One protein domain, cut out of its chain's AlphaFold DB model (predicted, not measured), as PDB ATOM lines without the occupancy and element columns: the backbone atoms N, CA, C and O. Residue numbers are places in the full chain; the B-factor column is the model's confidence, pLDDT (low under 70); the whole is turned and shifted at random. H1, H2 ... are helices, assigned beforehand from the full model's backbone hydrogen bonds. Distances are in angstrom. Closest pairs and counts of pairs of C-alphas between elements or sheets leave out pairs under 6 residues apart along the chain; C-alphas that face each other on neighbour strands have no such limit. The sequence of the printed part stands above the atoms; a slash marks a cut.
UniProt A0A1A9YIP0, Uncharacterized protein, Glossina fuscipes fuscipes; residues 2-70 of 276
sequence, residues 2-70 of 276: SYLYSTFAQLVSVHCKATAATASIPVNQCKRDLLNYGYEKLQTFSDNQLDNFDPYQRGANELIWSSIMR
ATOM      1  N   SER A   2      99.278  88.607  89.380       72.44
ATOM      2  CA  SER A   2     100.582  89.269  89.130       72.44
ATOM      3  C   SER A   2     101.219  88.959  87.765       72.44
ATOM      4  O   SER A   2     101.738  89.870  87.124       72.44
ATOM      5  N   TYR A   3     101.168  87.703  87.307       87.06
ATOM      6  CA  TYR A   3     101.841  87.296  86.068       87.06
ATOM      7  C   TYR A   3     101.180  87.875  84.804       87.06
ATOM      8  O   TYR A   3     101.874  88.486  83.996       87.06
ATOM      9  N   LEU A   4      99.847  87.814  84.695       88.81
ATOM     10  CA  LEU A   4      99.065  88.425  83.605       88.81
ATOM     11  C   LEU A   4      99.340  89.941  83.491       88.81
ATOM     12  O   LEU A   4      99.614  90.461  82.413       88.81
ATOM     13  N   TYR A   5      99.373  90.663  84.618       90.38
ATOM     14  CA  TYR A   5      99.741  92.082  84.597       90.38
ATOM     15  C   TYR A   5     101.193  92.310  84.135       90.38
ATOM     16  O   TYR A   5     101.476  93.285  83.441       90.38
ATOM     17  N   SER A   6     102.119  91.401  84.466       90.44
ATOM     18  CA  SER A   6     103.514  91.493  84.019       90.44
ATOM     19  C   SER A   6     103.683  91.261  82.511       90.44
ATOM     20  O   SER A   6     104.458  91.983  81.882       90.44
ATOM     21  N   THR A   7     102.923  90.341  81.906       90.44
ATOM     22  CA  THR A   7     102.950  90.117  80.451       90.44
ATOM     23  C   THR A   7     102.287  91.272  79.707       90.44
ATOM     24  O   THR A   7     102.876  91.807  78.768       90.44
ATOM     25  N   PHE A   8     101.153  91.785  80.198       91.81
ATOM     26  CA  PHE A   8     100.575  93.034  79.690       91.81
ATOM     27  C   PHE A   8     101.576  94.204  79.759       91.81
ATOM     28  O   PHE A   8     101.745  94.936  78.785       91.81
ATOM     29  N   ALA A   9     102.320  94.351  80.860       92.38
ATOM     30  CA  ALA A   9     103.317  95.414  81.007       92.38
ATOM     31  C   ALA A   9     104.509  95.303  80.034       92.38
ATOM     32  O   ALA A   9     105.091  96.327  79.648       92.38
ATOM     33  N   GLN A  10     104.867  94.087  79.611       91.88
ATOM     34  CA  GLN A  10     105.838  93.862  78.536       91.88
ATOM     35  C   GLN A  10     105.270  94.327  77.188       91.88
ATOM     36  O   GLN A  10     105.927  95.106  76.496       91.88
ATOM     37  N   LEU A  11     104.028  93.947  76.861       90.75
ATOM     38  CA  LEU A  11     103.341  94.364  75.629       90.75
ATOM     39  C   LEU A  11     103.192  95.891  75.546       90.75
ATOM     40  O   LEU A  11     103.560  96.482  74.533       90.75
ATOM     41  N   VAL A  12     102.782  96.553  76.635       92.19
ATOM     42  CA  VAL A  12     102.734  98.026  76.729       92.19
ATOM     43  C   VAL A  12     104.111  98.648  76.490       92.19
ATOM     44  O   VAL A  12     104.217  99.662  75.805       92.19
ATOM     45  N   SER A  13     105.183  98.045  77.014       90.56
ATOM     46  CA  SER A  13     106.543  98.571  76.831       90.56
ATOM     47  C   SER A  13     107.011  98.474  75.369       90.56
ATOM     48  O   SER A  13     107.657  99.400  74.881       90.56
ATOM     49  N   VAL A  14     106.649  97.402  74.650       90.12
ATOM     50  CA  VAL A  14     106.908  97.260  73.204       90.12
ATOM     51  C   VAL A  14     106.048  98.240  72.400       90.12
ATOM     52  O   VAL A  14     106.591  99.017  71.614       90.12
ATOM     53  N   HIS A  15     104.737  98.276  72.652       88.94
ATOM     54  CA  HIS A  15     103.794  99.153  71.959       88.94
ATOM     55  C   HIS A  15     104.158 100.636  72.123       88.94
ATOM     56  O   HIS A  15     104.238 101.363  71.136       88.94
ATOM     57  N   CYS A  16     104.445 101.098  73.346       89.69
ATOM     58  CA  CYS A  16     104.846 102.486  73.590       89.69
ATOM     59  C   CYS A  16     106.215 102.829  72.987       89.69
ATOM     60  O   CYS A  16     106.422 103.982  72.621       89.69
ATOM     61  N   LYS A  17     107.137 101.864  72.841       88.56
ATOM     62  CA  LYS A  17     108.411 102.078  72.130       88.56
ATOM     63  C   LYS A  17     108.207 102.182  70.616       88.56
ATOM     64  O   LYS A  17     108.812 103.049  69.997       88.56
ATOM     65  N   ALA A  18     107.358 101.339  70.028       85.62
ATOM     66  CA  ALA A  18     107.048 101.383  68.598       85.62
ATOM     67  C   ALA A  18     106.239 102.638  68.220       85.62
ATOM     68  O   ALA A  18     106.539 103.309  67.238       85.62
ATOM     69  N   THR A  19     105.263 103.003  69.053       80.50
ATOM     70  CA  THR A  19     104.382 104.163  68.837       80.50
ATOM     71  C   THR A  19     105.089 105.500  69.096       80.50
ATOM     72  O   THR A  19     104.626 106.530  68.619       80.50
ATOM     73  N   ALA A  20     106.239 105.501  69.785       79.56
ATOM     74  CA  ALA A  20     107.039 106.696  70.084       79.56
ATOM     75  C   ALA A  20     107.469 107.502  68.847       79.56
ATOM     76  O   ALA A  20     107.711 108.699  68.952       79.56
ATOM     77  N   ALA A  21     107.602 106.842  67.692       73.00
ATOM     78  CA  ALA A  21     107.972 107.484  66.433       73.00
ATOM     79  C   ALA A  21     106.781 108.161  65.726       73.00
ATOM     80  O   ALA A  21     106.990 109.027  64.880       73.00
ATOM     81  N   THR A  22     105.547 107.770  66.062       73.25
ATOM     82  CA  THR A  22     104.325 108.156  65.333       73.25
ATOM     83  C   THR A  22     103.384 109.018  66.176       73.25
ATOM     84  O   THR A  22     102.654 109.846  65.636       73.25
ATOM     85  N   ALA A  23     103.390 108.851  67.502       72.50
ATOM     86  CA  ALA A  23     102.598 109.647  68.432       72.50
ATOM     87  C   ALA A  23     103.455 110.710  69.126       72.50
ATOM     88  O   ALA A  23     104.556 110.434  69.595       72.50
ATOM     89  N   SER A  24     102.893 111.902  69.315       77.88
ATOM     90  CA  SER A  24     103.498 113.015  70.066       77.88
ATOM     91  C   SER A  24     103.558 112.799  71.592       77.88
ATOM     92  O   SER A  24     103.850 113.731  72.342       77.88
ATOM     93  N   ILE A  25     103.277 111.583  72.073       80.44
ATOM     94  CA  ILE A  25     103.205 111.236  73.495       80.44
ATOM     95  C   ILE A  25     104.536 110.594  73.920       80.44
ATOM     96  O   ILE A  25     104.915 109.563  73.361       80.44
ATOM     97  N   PRO A  26     105.243 111.125  74.936       86.19
ATOM     98  CA  PRO A  26     106.499 110.535  75.386       86.19
ATOM     99  C   PRO A  26     106.280 109.136  75.981       86.19
ATOM    100  O   PRO A  26     105.318 108.897  76.715       86.19
ATOM    101  N   VAL A  27     107.222 108.219  75.725       85.94
ATOM    102  CA  VAL A  27     107.145 106.785  76.094       85.94
ATOM    103  C   VAL A  27     106.780 106.562  77.565       85.94
ATOM    104  O   VAL A  27     105.989 105.675  77.879       85.94
ATOM    105  N   ASN A  28     107.314 107.390  78.466       88.44
ATOM    106  CA  ASN A  28     107.040 107.312  79.903       88.44
ATOM    107  C   ASN A  28     105.571 107.609  80.245       88.44
ATOM    108  O   ASN A  28     105.005 106.952  81.118       88.44
ATOM    109  N   GLN A  29     104.951 108.560  79.539       89.31
ATOM    110  CA  GLN A  29     103.544 108.911  79.719       89.31
ATOM    111  C   GLN A  29     102.643 107.823  79.132       89.31
ATOM    112  O   GLN A  29     101.789 107.302  79.843       89.31
ATOM    113  N   CYS A  30     102.925 107.391  77.895       90.06
ATOM    114  CA  CYS A  30     102.256 106.252  77.258       90.06
ATOM    115  C   CYS A  30     102.257 105.020  78.178       90.06
ATOM    116  O   CYS A  30     101.205 104.454  78.470       90.06
ATOM    117  N   LYS A  31     103.426 104.645  78.714       91.12
ATOM    118  CA  LYS A  31     103.551 103.491  79.607       91.12
ATOM    119  C   LYS A  31     102.716 103.654  80.875       91.12
ATOM    120  O   LYS A  31     102.037 102.708  81.256       91.12
ATOM    121  N   ARG A  32     102.750 104.816  81.535       92.06
ATOM    122  CA  ARG A  32     101.975 105.047  82.765       92.06
ATOM    123  C   ARG A  32     100.471 104.947  82.515       92.06
ATOM    124  O   ARG A  32      99.774 104.283  83.277       92.06
ATOM    125  N   ASP A  33      99.993 105.578  81.450       91.12
ATOM    126  CA  ASP A  33      98.563 105.704  81.185       91.12
ATOM    127  C   ASP A  33      97.965 104.355  80.747       91.12
ATOM    128  O   ASP A  33      96.948 103.930  81.299       91.12
ATOM    129  N   LEU A  34      98.649 103.614  79.862       90.94
ATOM    130  CA  LEU A  34      98.233 102.263  79.464       90.94
ATOM    131  C   LEU A  34      98.312 101.252  80.620       90.94
ATOM    132  O   LEU A  34      97.438 100.393  80.732       90.94
ATOM    133  N   LEU A  35      99.329 101.335  81.489       92.62
ATOM    134  CA  LEU A  35      99.438 100.448  82.654       92.62
ATOM    135  C   LEU A  35      98.319 100.689  83.671       92.62
ATOM    136  O   LEU A  35      97.727  99.723  84.149       92.62
ATOM    137  N   ASN A  36      97.994 101.952  83.962       93.25
ATOM    138  CA  ASN A  36      96.888 102.299  84.854       93.25
ATOM    139  C   ASN A  36      95.542 101.828  84.283       93.25
ATOM    140  O   ASN A  36      94.787 101.157  84.985       93.25
ATOM    141  N   TYR A  37      95.277 102.106  83.001       92.06
ATOM    142  CA  TYR A  37      94.069 101.639  82.314       92.06
ATOM    143  C   TYR A  37      93.961 100.105  82.330       92.06
ATOM    144  O   TYR A  37      92.908  99.554  82.652       92.06
ATOM    145  N   GLY A  38      95.058  99.396  82.043       90.88
ATOM    146  CA  GLY A  38      95.069  97.935  82.061       90.88
ATOM    147  C   GLY A  38      94.875  97.339  83.452       90.88
ATOM    148  O   GLY A  38      94.181  96.334  83.590       90.88
ATOM    149  N   TYR A  39      95.418  97.975  84.493       90.94
ATOM    150  CA  TYR A  39      95.184  97.587  85.883       90.94
ATOM    151  C   TYR A  39      93.711  97.755  86.284       90.94
ATOM    152  O   TYR A  39      93.132  96.830  86.851       90.94
ATOM    153  N   GLU A  40      93.087  98.885  85.938       91.44
ATOM    154  CA  GLU A  40      91.660  99.127  86.184       91.44
ATOM    155  C   GLU A  40      90.787  98.093  85.453       91.44
ATOM    156  O   GLU A  40      89.918  97.471  86.062       91.44
ATOM    157  N   LYS A  41      91.060  97.819  84.168       90.75
ATOM    158  CA  LYS A  41      90.307  96.808  83.407       90.75
ATOM    159  C   LYS A  41      90.495  95.391  83.928       90.75
ATOM    160  O   LYS A  41      89.511  94.655  83.995       90.75
ATOM    161  N   LEU A  42      91.695  95.018  84.369       88.50
ATOM    162  CA  LEU A  42      91.941  93.698  84.955       88.50
ATOM    163  C   LEU A  42      91.148  93.447  86.245       88.50
ATOM    164  O   LEU A  42      90.826  92.296  86.516       88.50
ATOM    165  N   GLN A  43      90.778  94.489  86.995       89.00
ATOM    166  CA  GLN A  43      89.873  94.360  88.147       89.00
ATOM    167  C   GLN A  43      88.400  94.166  87.756       89.00
ATOM    168  O   GLN A  43      87.613  93.711  88.580       89.00
ATOM    169  N   THR A  44      88.012  94.520  86.526       90.94
ATOM    170  CA  THR A  44      86.618  94.410  86.052       90.94
ATOM    171  C   THR A  44      86.279  93.069  85.397       90.94
ATOM    172  O   THR A  44      85.107  92.804  85.138       90.94
ATOM    173  N   PHE A  45      87.273  92.220  85.119       89.19
ATOM    174  CA  PHE A  45      87.040  90.878  84.582       89.19
ATOM    175  C   PHE A  45      86.711  89.876  85.697       89.19
ATOM    176  O   PHE A  45      87.246  89.958  86.800       89.19
ATOM    177  N   SER A  46      85.841  88.911  85.395       91.75
ATOM    178  CA  SER A  46      85.542  87.777  86.275       91.75
ATOM    179  C   SER A  46      86.610  86.686  86.171       91.75
ATOM    180  O   SER A  46      87.282  86.580  85.146       91.75
ATOM    181  N   ASP A  47      86.735  85.833  87.191       86.69
ATOM    182  CA  ASP A  47      87.769  84.783  87.241       86.69
ATOM    183  C   ASP A  47      87.738  83.861  86.002       86.69
ATOM    184  O   ASP A  47      88.762  83.674  85.353       86.69
ATOM    185  N   ASN A  48      86.545  83.447  85.551       87.44
ATOM    186  CA  ASN A  48      86.356  82.677  84.307       87.44
ATOM    187  C   ASN A  48      86.895  83.375  83.037       87.44
ATOM    188  O   ASN A  48      87.125  82.726  82.020       87.44
ATOM    189  N   GLN A  49      87.020  84.707  83.035       87.62
ATOM    190  CA  GLN A  49      87.666  85.450  81.947       87.62
ATOM    191  C   GLN A  49      89.179  85.552  82.161       87.62
ATOM    192  O   GLN A  49      89.913  85.488  81.181       87.62
ATOM    193  N   LEU A  50      89.657  85.663  83.407       87.88
ATOM    194  CA  LEU A  50      91.093  85.638  83.713       87.88
ATOM    195  C   LEU A  50      91.742  84.301  83.331       87.88
ATOM    196  O   LEU A  50      92.866  84.318  82.833       87.88
ATOM    197  N   ASP A  51      91.043  83.179  83.502       87.25
ATOM    198  CA  ASP A  51      91.544  81.849  83.124       87.25
ATOM    199  C   ASP A  51      91.709  81.701  81.595       87.25
ATOM    200  O   ASP A  51      92.640  81.055  81.115       87.25
ATOM    201  N   ASN A  52      90.881  82.396  80.805       87.75
ATOM    202  CA  ASN A  52      91.038  82.509  79.346       87.75
ATOM    203  C   ASN A  52      92.191  83.444  78.922       87.75
ATOM    204  O   ASN A  52      92.485  83.565  77.733       87.75
ATOM    205  N   PHE A  53      92.824  84.143  79.869       87.62
ATOM    206  CA  PHE A  53      93.945  85.061  79.637       87.62
ATOM    207  C   PHE A  53      95.273  84.499  80.170       87.62
ATOM    208  O   PHE A  53      96.206  85.263  80.434       87.62
ATOM    209  N   ASP A  54      95.368  83.177  80.339       87.06
ATOM    210  CA  ASP A  54      96.597  82.499  80.747       87.06
ATOM    211  C   ASP A  54      97.735  82.738  79.727       87.06
ATOM    212  O   ASP A  54      97.612  82.343  78.563       87.06
ATOM    213  N   PRO A  55      98.869  83.346  80.139       86.25
ATOM    214  CA  PRO A  55     100.023  83.589  79.275       86.25
ATOM    215  C   PRO A  55     100.627  82.364  78.578       86.25
ATOM    216  O   PRO A  55     101.361  82.550  77.606       86.25
ATOM    217  N   TYR A  56     100.356  81.142  79.048       86.69
ATOM    218  CA  TYR A  56     100.851  79.915  78.414       86.69
ATOM    219  C   TYR A  56      99.997  79.443  77.222       86.69
ATOM    220  O   TYR A  56     100.427  78.569  76.467       86.69
ATOM    221  N   GLN A  57      98.817  80.031  76.995       88.75
ATOM    222  CA  GLN A  57      97.969  79.691  75.849       88.75
ATOM    223  C   GLN A  57      98.531  80.232  74.520       88.75
ATOM    224  O   GLN A  57      99.191  81.275  74.449       88.75
ATOM    225  N   ARG A  58      98.244  79.538  73.409       87.06
ATOM    226  CA  ARG A  58      98.664  79.997  72.072       87.06
ATOM    227  C   ARG A  58      97.990  81.331  71.751       87.06
ATOM    228  O   ARG A  58      96.772  81.441  71.811       87.06
ATOM    229  N   GLY A  59      98.784  82.335  71.387       85.00
ATOM    230  CA  GLY A  59      98.266  83.676  71.108       85.00
ATOM    231  C   GLY A  59      97.848  84.469  72.352       85.00
ATOM    232  O   GLY A  59      97.247  85.529  72.193       85.00
ATOM    233  N   ALA A  60      98.198  84.026  73.570       87.31
ATOM    234  CA  ALA A  60      97.832  84.713  74.813       87.31
ATOM    235  C   ALA A  60      98.181  86.210  74.811       87.31
ATOM    236  O   ALA A  60      97.395  87.016  75.291       87.31
ATOM    237  N   ASN A  61      99.304  86.614  74.207       89.94
ATOM    238  CA  ASN A  61      99.673  88.028  74.071       89.94
ATOM    239  C   ASN A  61      98.610  88.863  73.330       89.94
ATOM    240  O   ASN A  61      98.252  89.948  73.787       89.94
ATOM    241  N   GLU A  62      98.080  88.342  72.221       89.69
ATOM    242  CA  GLU A  62      97.023  88.993  71.439       89.69
ATOM    243  C   GLU A  62      95.697  88.979  72.206       89.69
ATOM    244  O   GLU A  62      94.980  89.978  72.228       89.69
ATOM    245  N   LEU A  63      95.376  87.872  72.888       89.25
ATOM    246  CA  LEU A  63      94.154  87.726  73.687       89.25
ATOM    247  C   LEU A  63      94.138  88.672  74.894       89.25
ATOM    248  O   LEU A  63      93.150  89.376  75.100       89.25
ATOM    249  N   ILE A  64      95.237  88.741  75.650       90.75
ATOM    250  CA  ILE A  64      95.436  89.650  76.787       90.75
ATOM    251  C   ILE A  64      95.339  91.102  76.312       90.75
ATOM    252  O   ILE A  64      94.572  91.885  76.879       90.75
ATOM    253  N   TRP A  65      96.077  91.465  75.255       91.19
ATOM    254  CA  TRP A  65      96.074  92.830  74.734       91.19
ATOM    255  C   TRP A  65      94.704  93.238  74.209       91.19
ATOM    256  O   TRP A  65      94.132  94.206  74.707       91.19
ATOM    257  N   SER A  66      94.157  92.488  73.250       89.62
ATOM    258  CA  SER A  66      92.852  92.790  72.659       89.62
ATOM    259  C   SER A  66      91.771  92.861  73.730       89.62
ATOM    260  O   SER A  66      90.953  93.771  73.680       89.62
ATOM    261  N   SER A  67      91.803  91.986  74.745       89.62
ATOM    262  CA  SER A  67      90.792  91.959  75.803       89.62
ATOM    263  C   SER A  67      90.835  93.161  76.734       89.62
ATOM    264  O   SER A  67      89.783  93.732  77.030       89.62
ATOM    265  N   ILE A  68      92.026  93.567  77.176       90.31
ATOM    266  CA  ILE A  68      92.209  94.750  78.026       90.31
ATOM    267  C   ILE A  68      91.923  96.028  77.216       90.31
ATOM    268  O   ILE A  68      91.210  96.927  77.668       90.31
ATOM    269  N   MET A  69      92.433  96.089  75.986       88.75
ATOM    270  CA  MET A  69      92.465  97.292  75.153       88.75
ATOM    271  C   MET A  69      91.239  97.464  74.240       88.75
ATOM    272  O   MET A  69      91.227  98.423  73.472       88.75
ATOM    273  N   ARG A  70      90.193  96.615  74.333       83.38
ATOM    274  CA  ARG A  70      88.985  96.647  73.461       83.38
ATOM    275  C   ARG A  70      88.424  98.051  73.214       83.38
ATOM    276  O   ARG A  70      88.067  98.375  72.089       83.38
TER     277      ARG A  70
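What this domain is: This is residues 2 to 70 of the 276 residues of an uncharacterized protein of Glossina fuscipes fuscipes (UniProt A0A1A9YIP0). Two long helices, H1 and H2, form a helical hairpin whose arms spread apart away from the link that joins them, and the shorter H4 crosses both arms on one side, towards the open end. The short H3 lies at that open end, between the end of H2 and the beginning of H4 along the chain. The printed part has 69 residues with four named helices, H1, H2, H3 and H4 in that order, and no named strand; the class is all helix. The whole is compact, with a radius of gyration of the C-alphas of 12.3 A, yet elongated in outline, spanning 38 by 24 by 20 A.

How they stand to each other: H1, residues 2 to 19, touches H2, residues 27 to 44, and the two form a hairpin. Their closest C-alphas are those of Cys 16 and Val 27, 5.5 A apart. They run opposite ways at a tilt of 36 degrees, only just steep. H4, residues 60 to 69, is the hub, touching three other helices. It touches H1 at residues 4 to 11 alone, with the C-alphas of Phe 8 and Trp 65 closest at 6.7 A, and stands about perpendicular to it at 77 degrees. It touches H2 at residues 38 to 42 alone, with the C-alphas of Gly 38 and Ile 68 closest at 5.9 A, about perpendicular at 89 degrees. H3, residues 47 to 53, only just touches H4, with 3 pairs of C-alphas within 8 A, the closest being Phe 53 and Ile 64 at 5.6 A. They run opposite ways at a steep tilt of 57 degrees. H3 is close to H1 but not clearly touching it, the closest C-alphas being those of Leu 4 and Phe 53 at 7.3 A. H2 and H3 are only just apart, 8.2 A at the closest C-alphas. In H1 and H4 every O i to N i+4 pair is within hydrogen-bond range; in H2 13 of 14 are, and in H3 2 of 3.

Where its parts are: H1 begins at C-alpha 2, (100.582, 89.269, 89.130), and is 25.5 A from first to last C-alpha. H2 begins at C-alpha 27, (107.145, 106.785, 76.094), and is 26.0 A long by the same measure. H3 spans 9.8 A. H4 spans 13.7 A and ends at C-alpha 69, (92.465, 97.292, 75.153).

The domain as a whole: The two C-alphas farthest apart are those of Ser 24 and Asn 48, at 37.6 A. The printed part has no cut. The link from H2 to H3 is tight, and the links from H1 to H2 and from H3 to H4 are short. The mean pLDDT of the printed part is 87.8, and no printed residue is under 70.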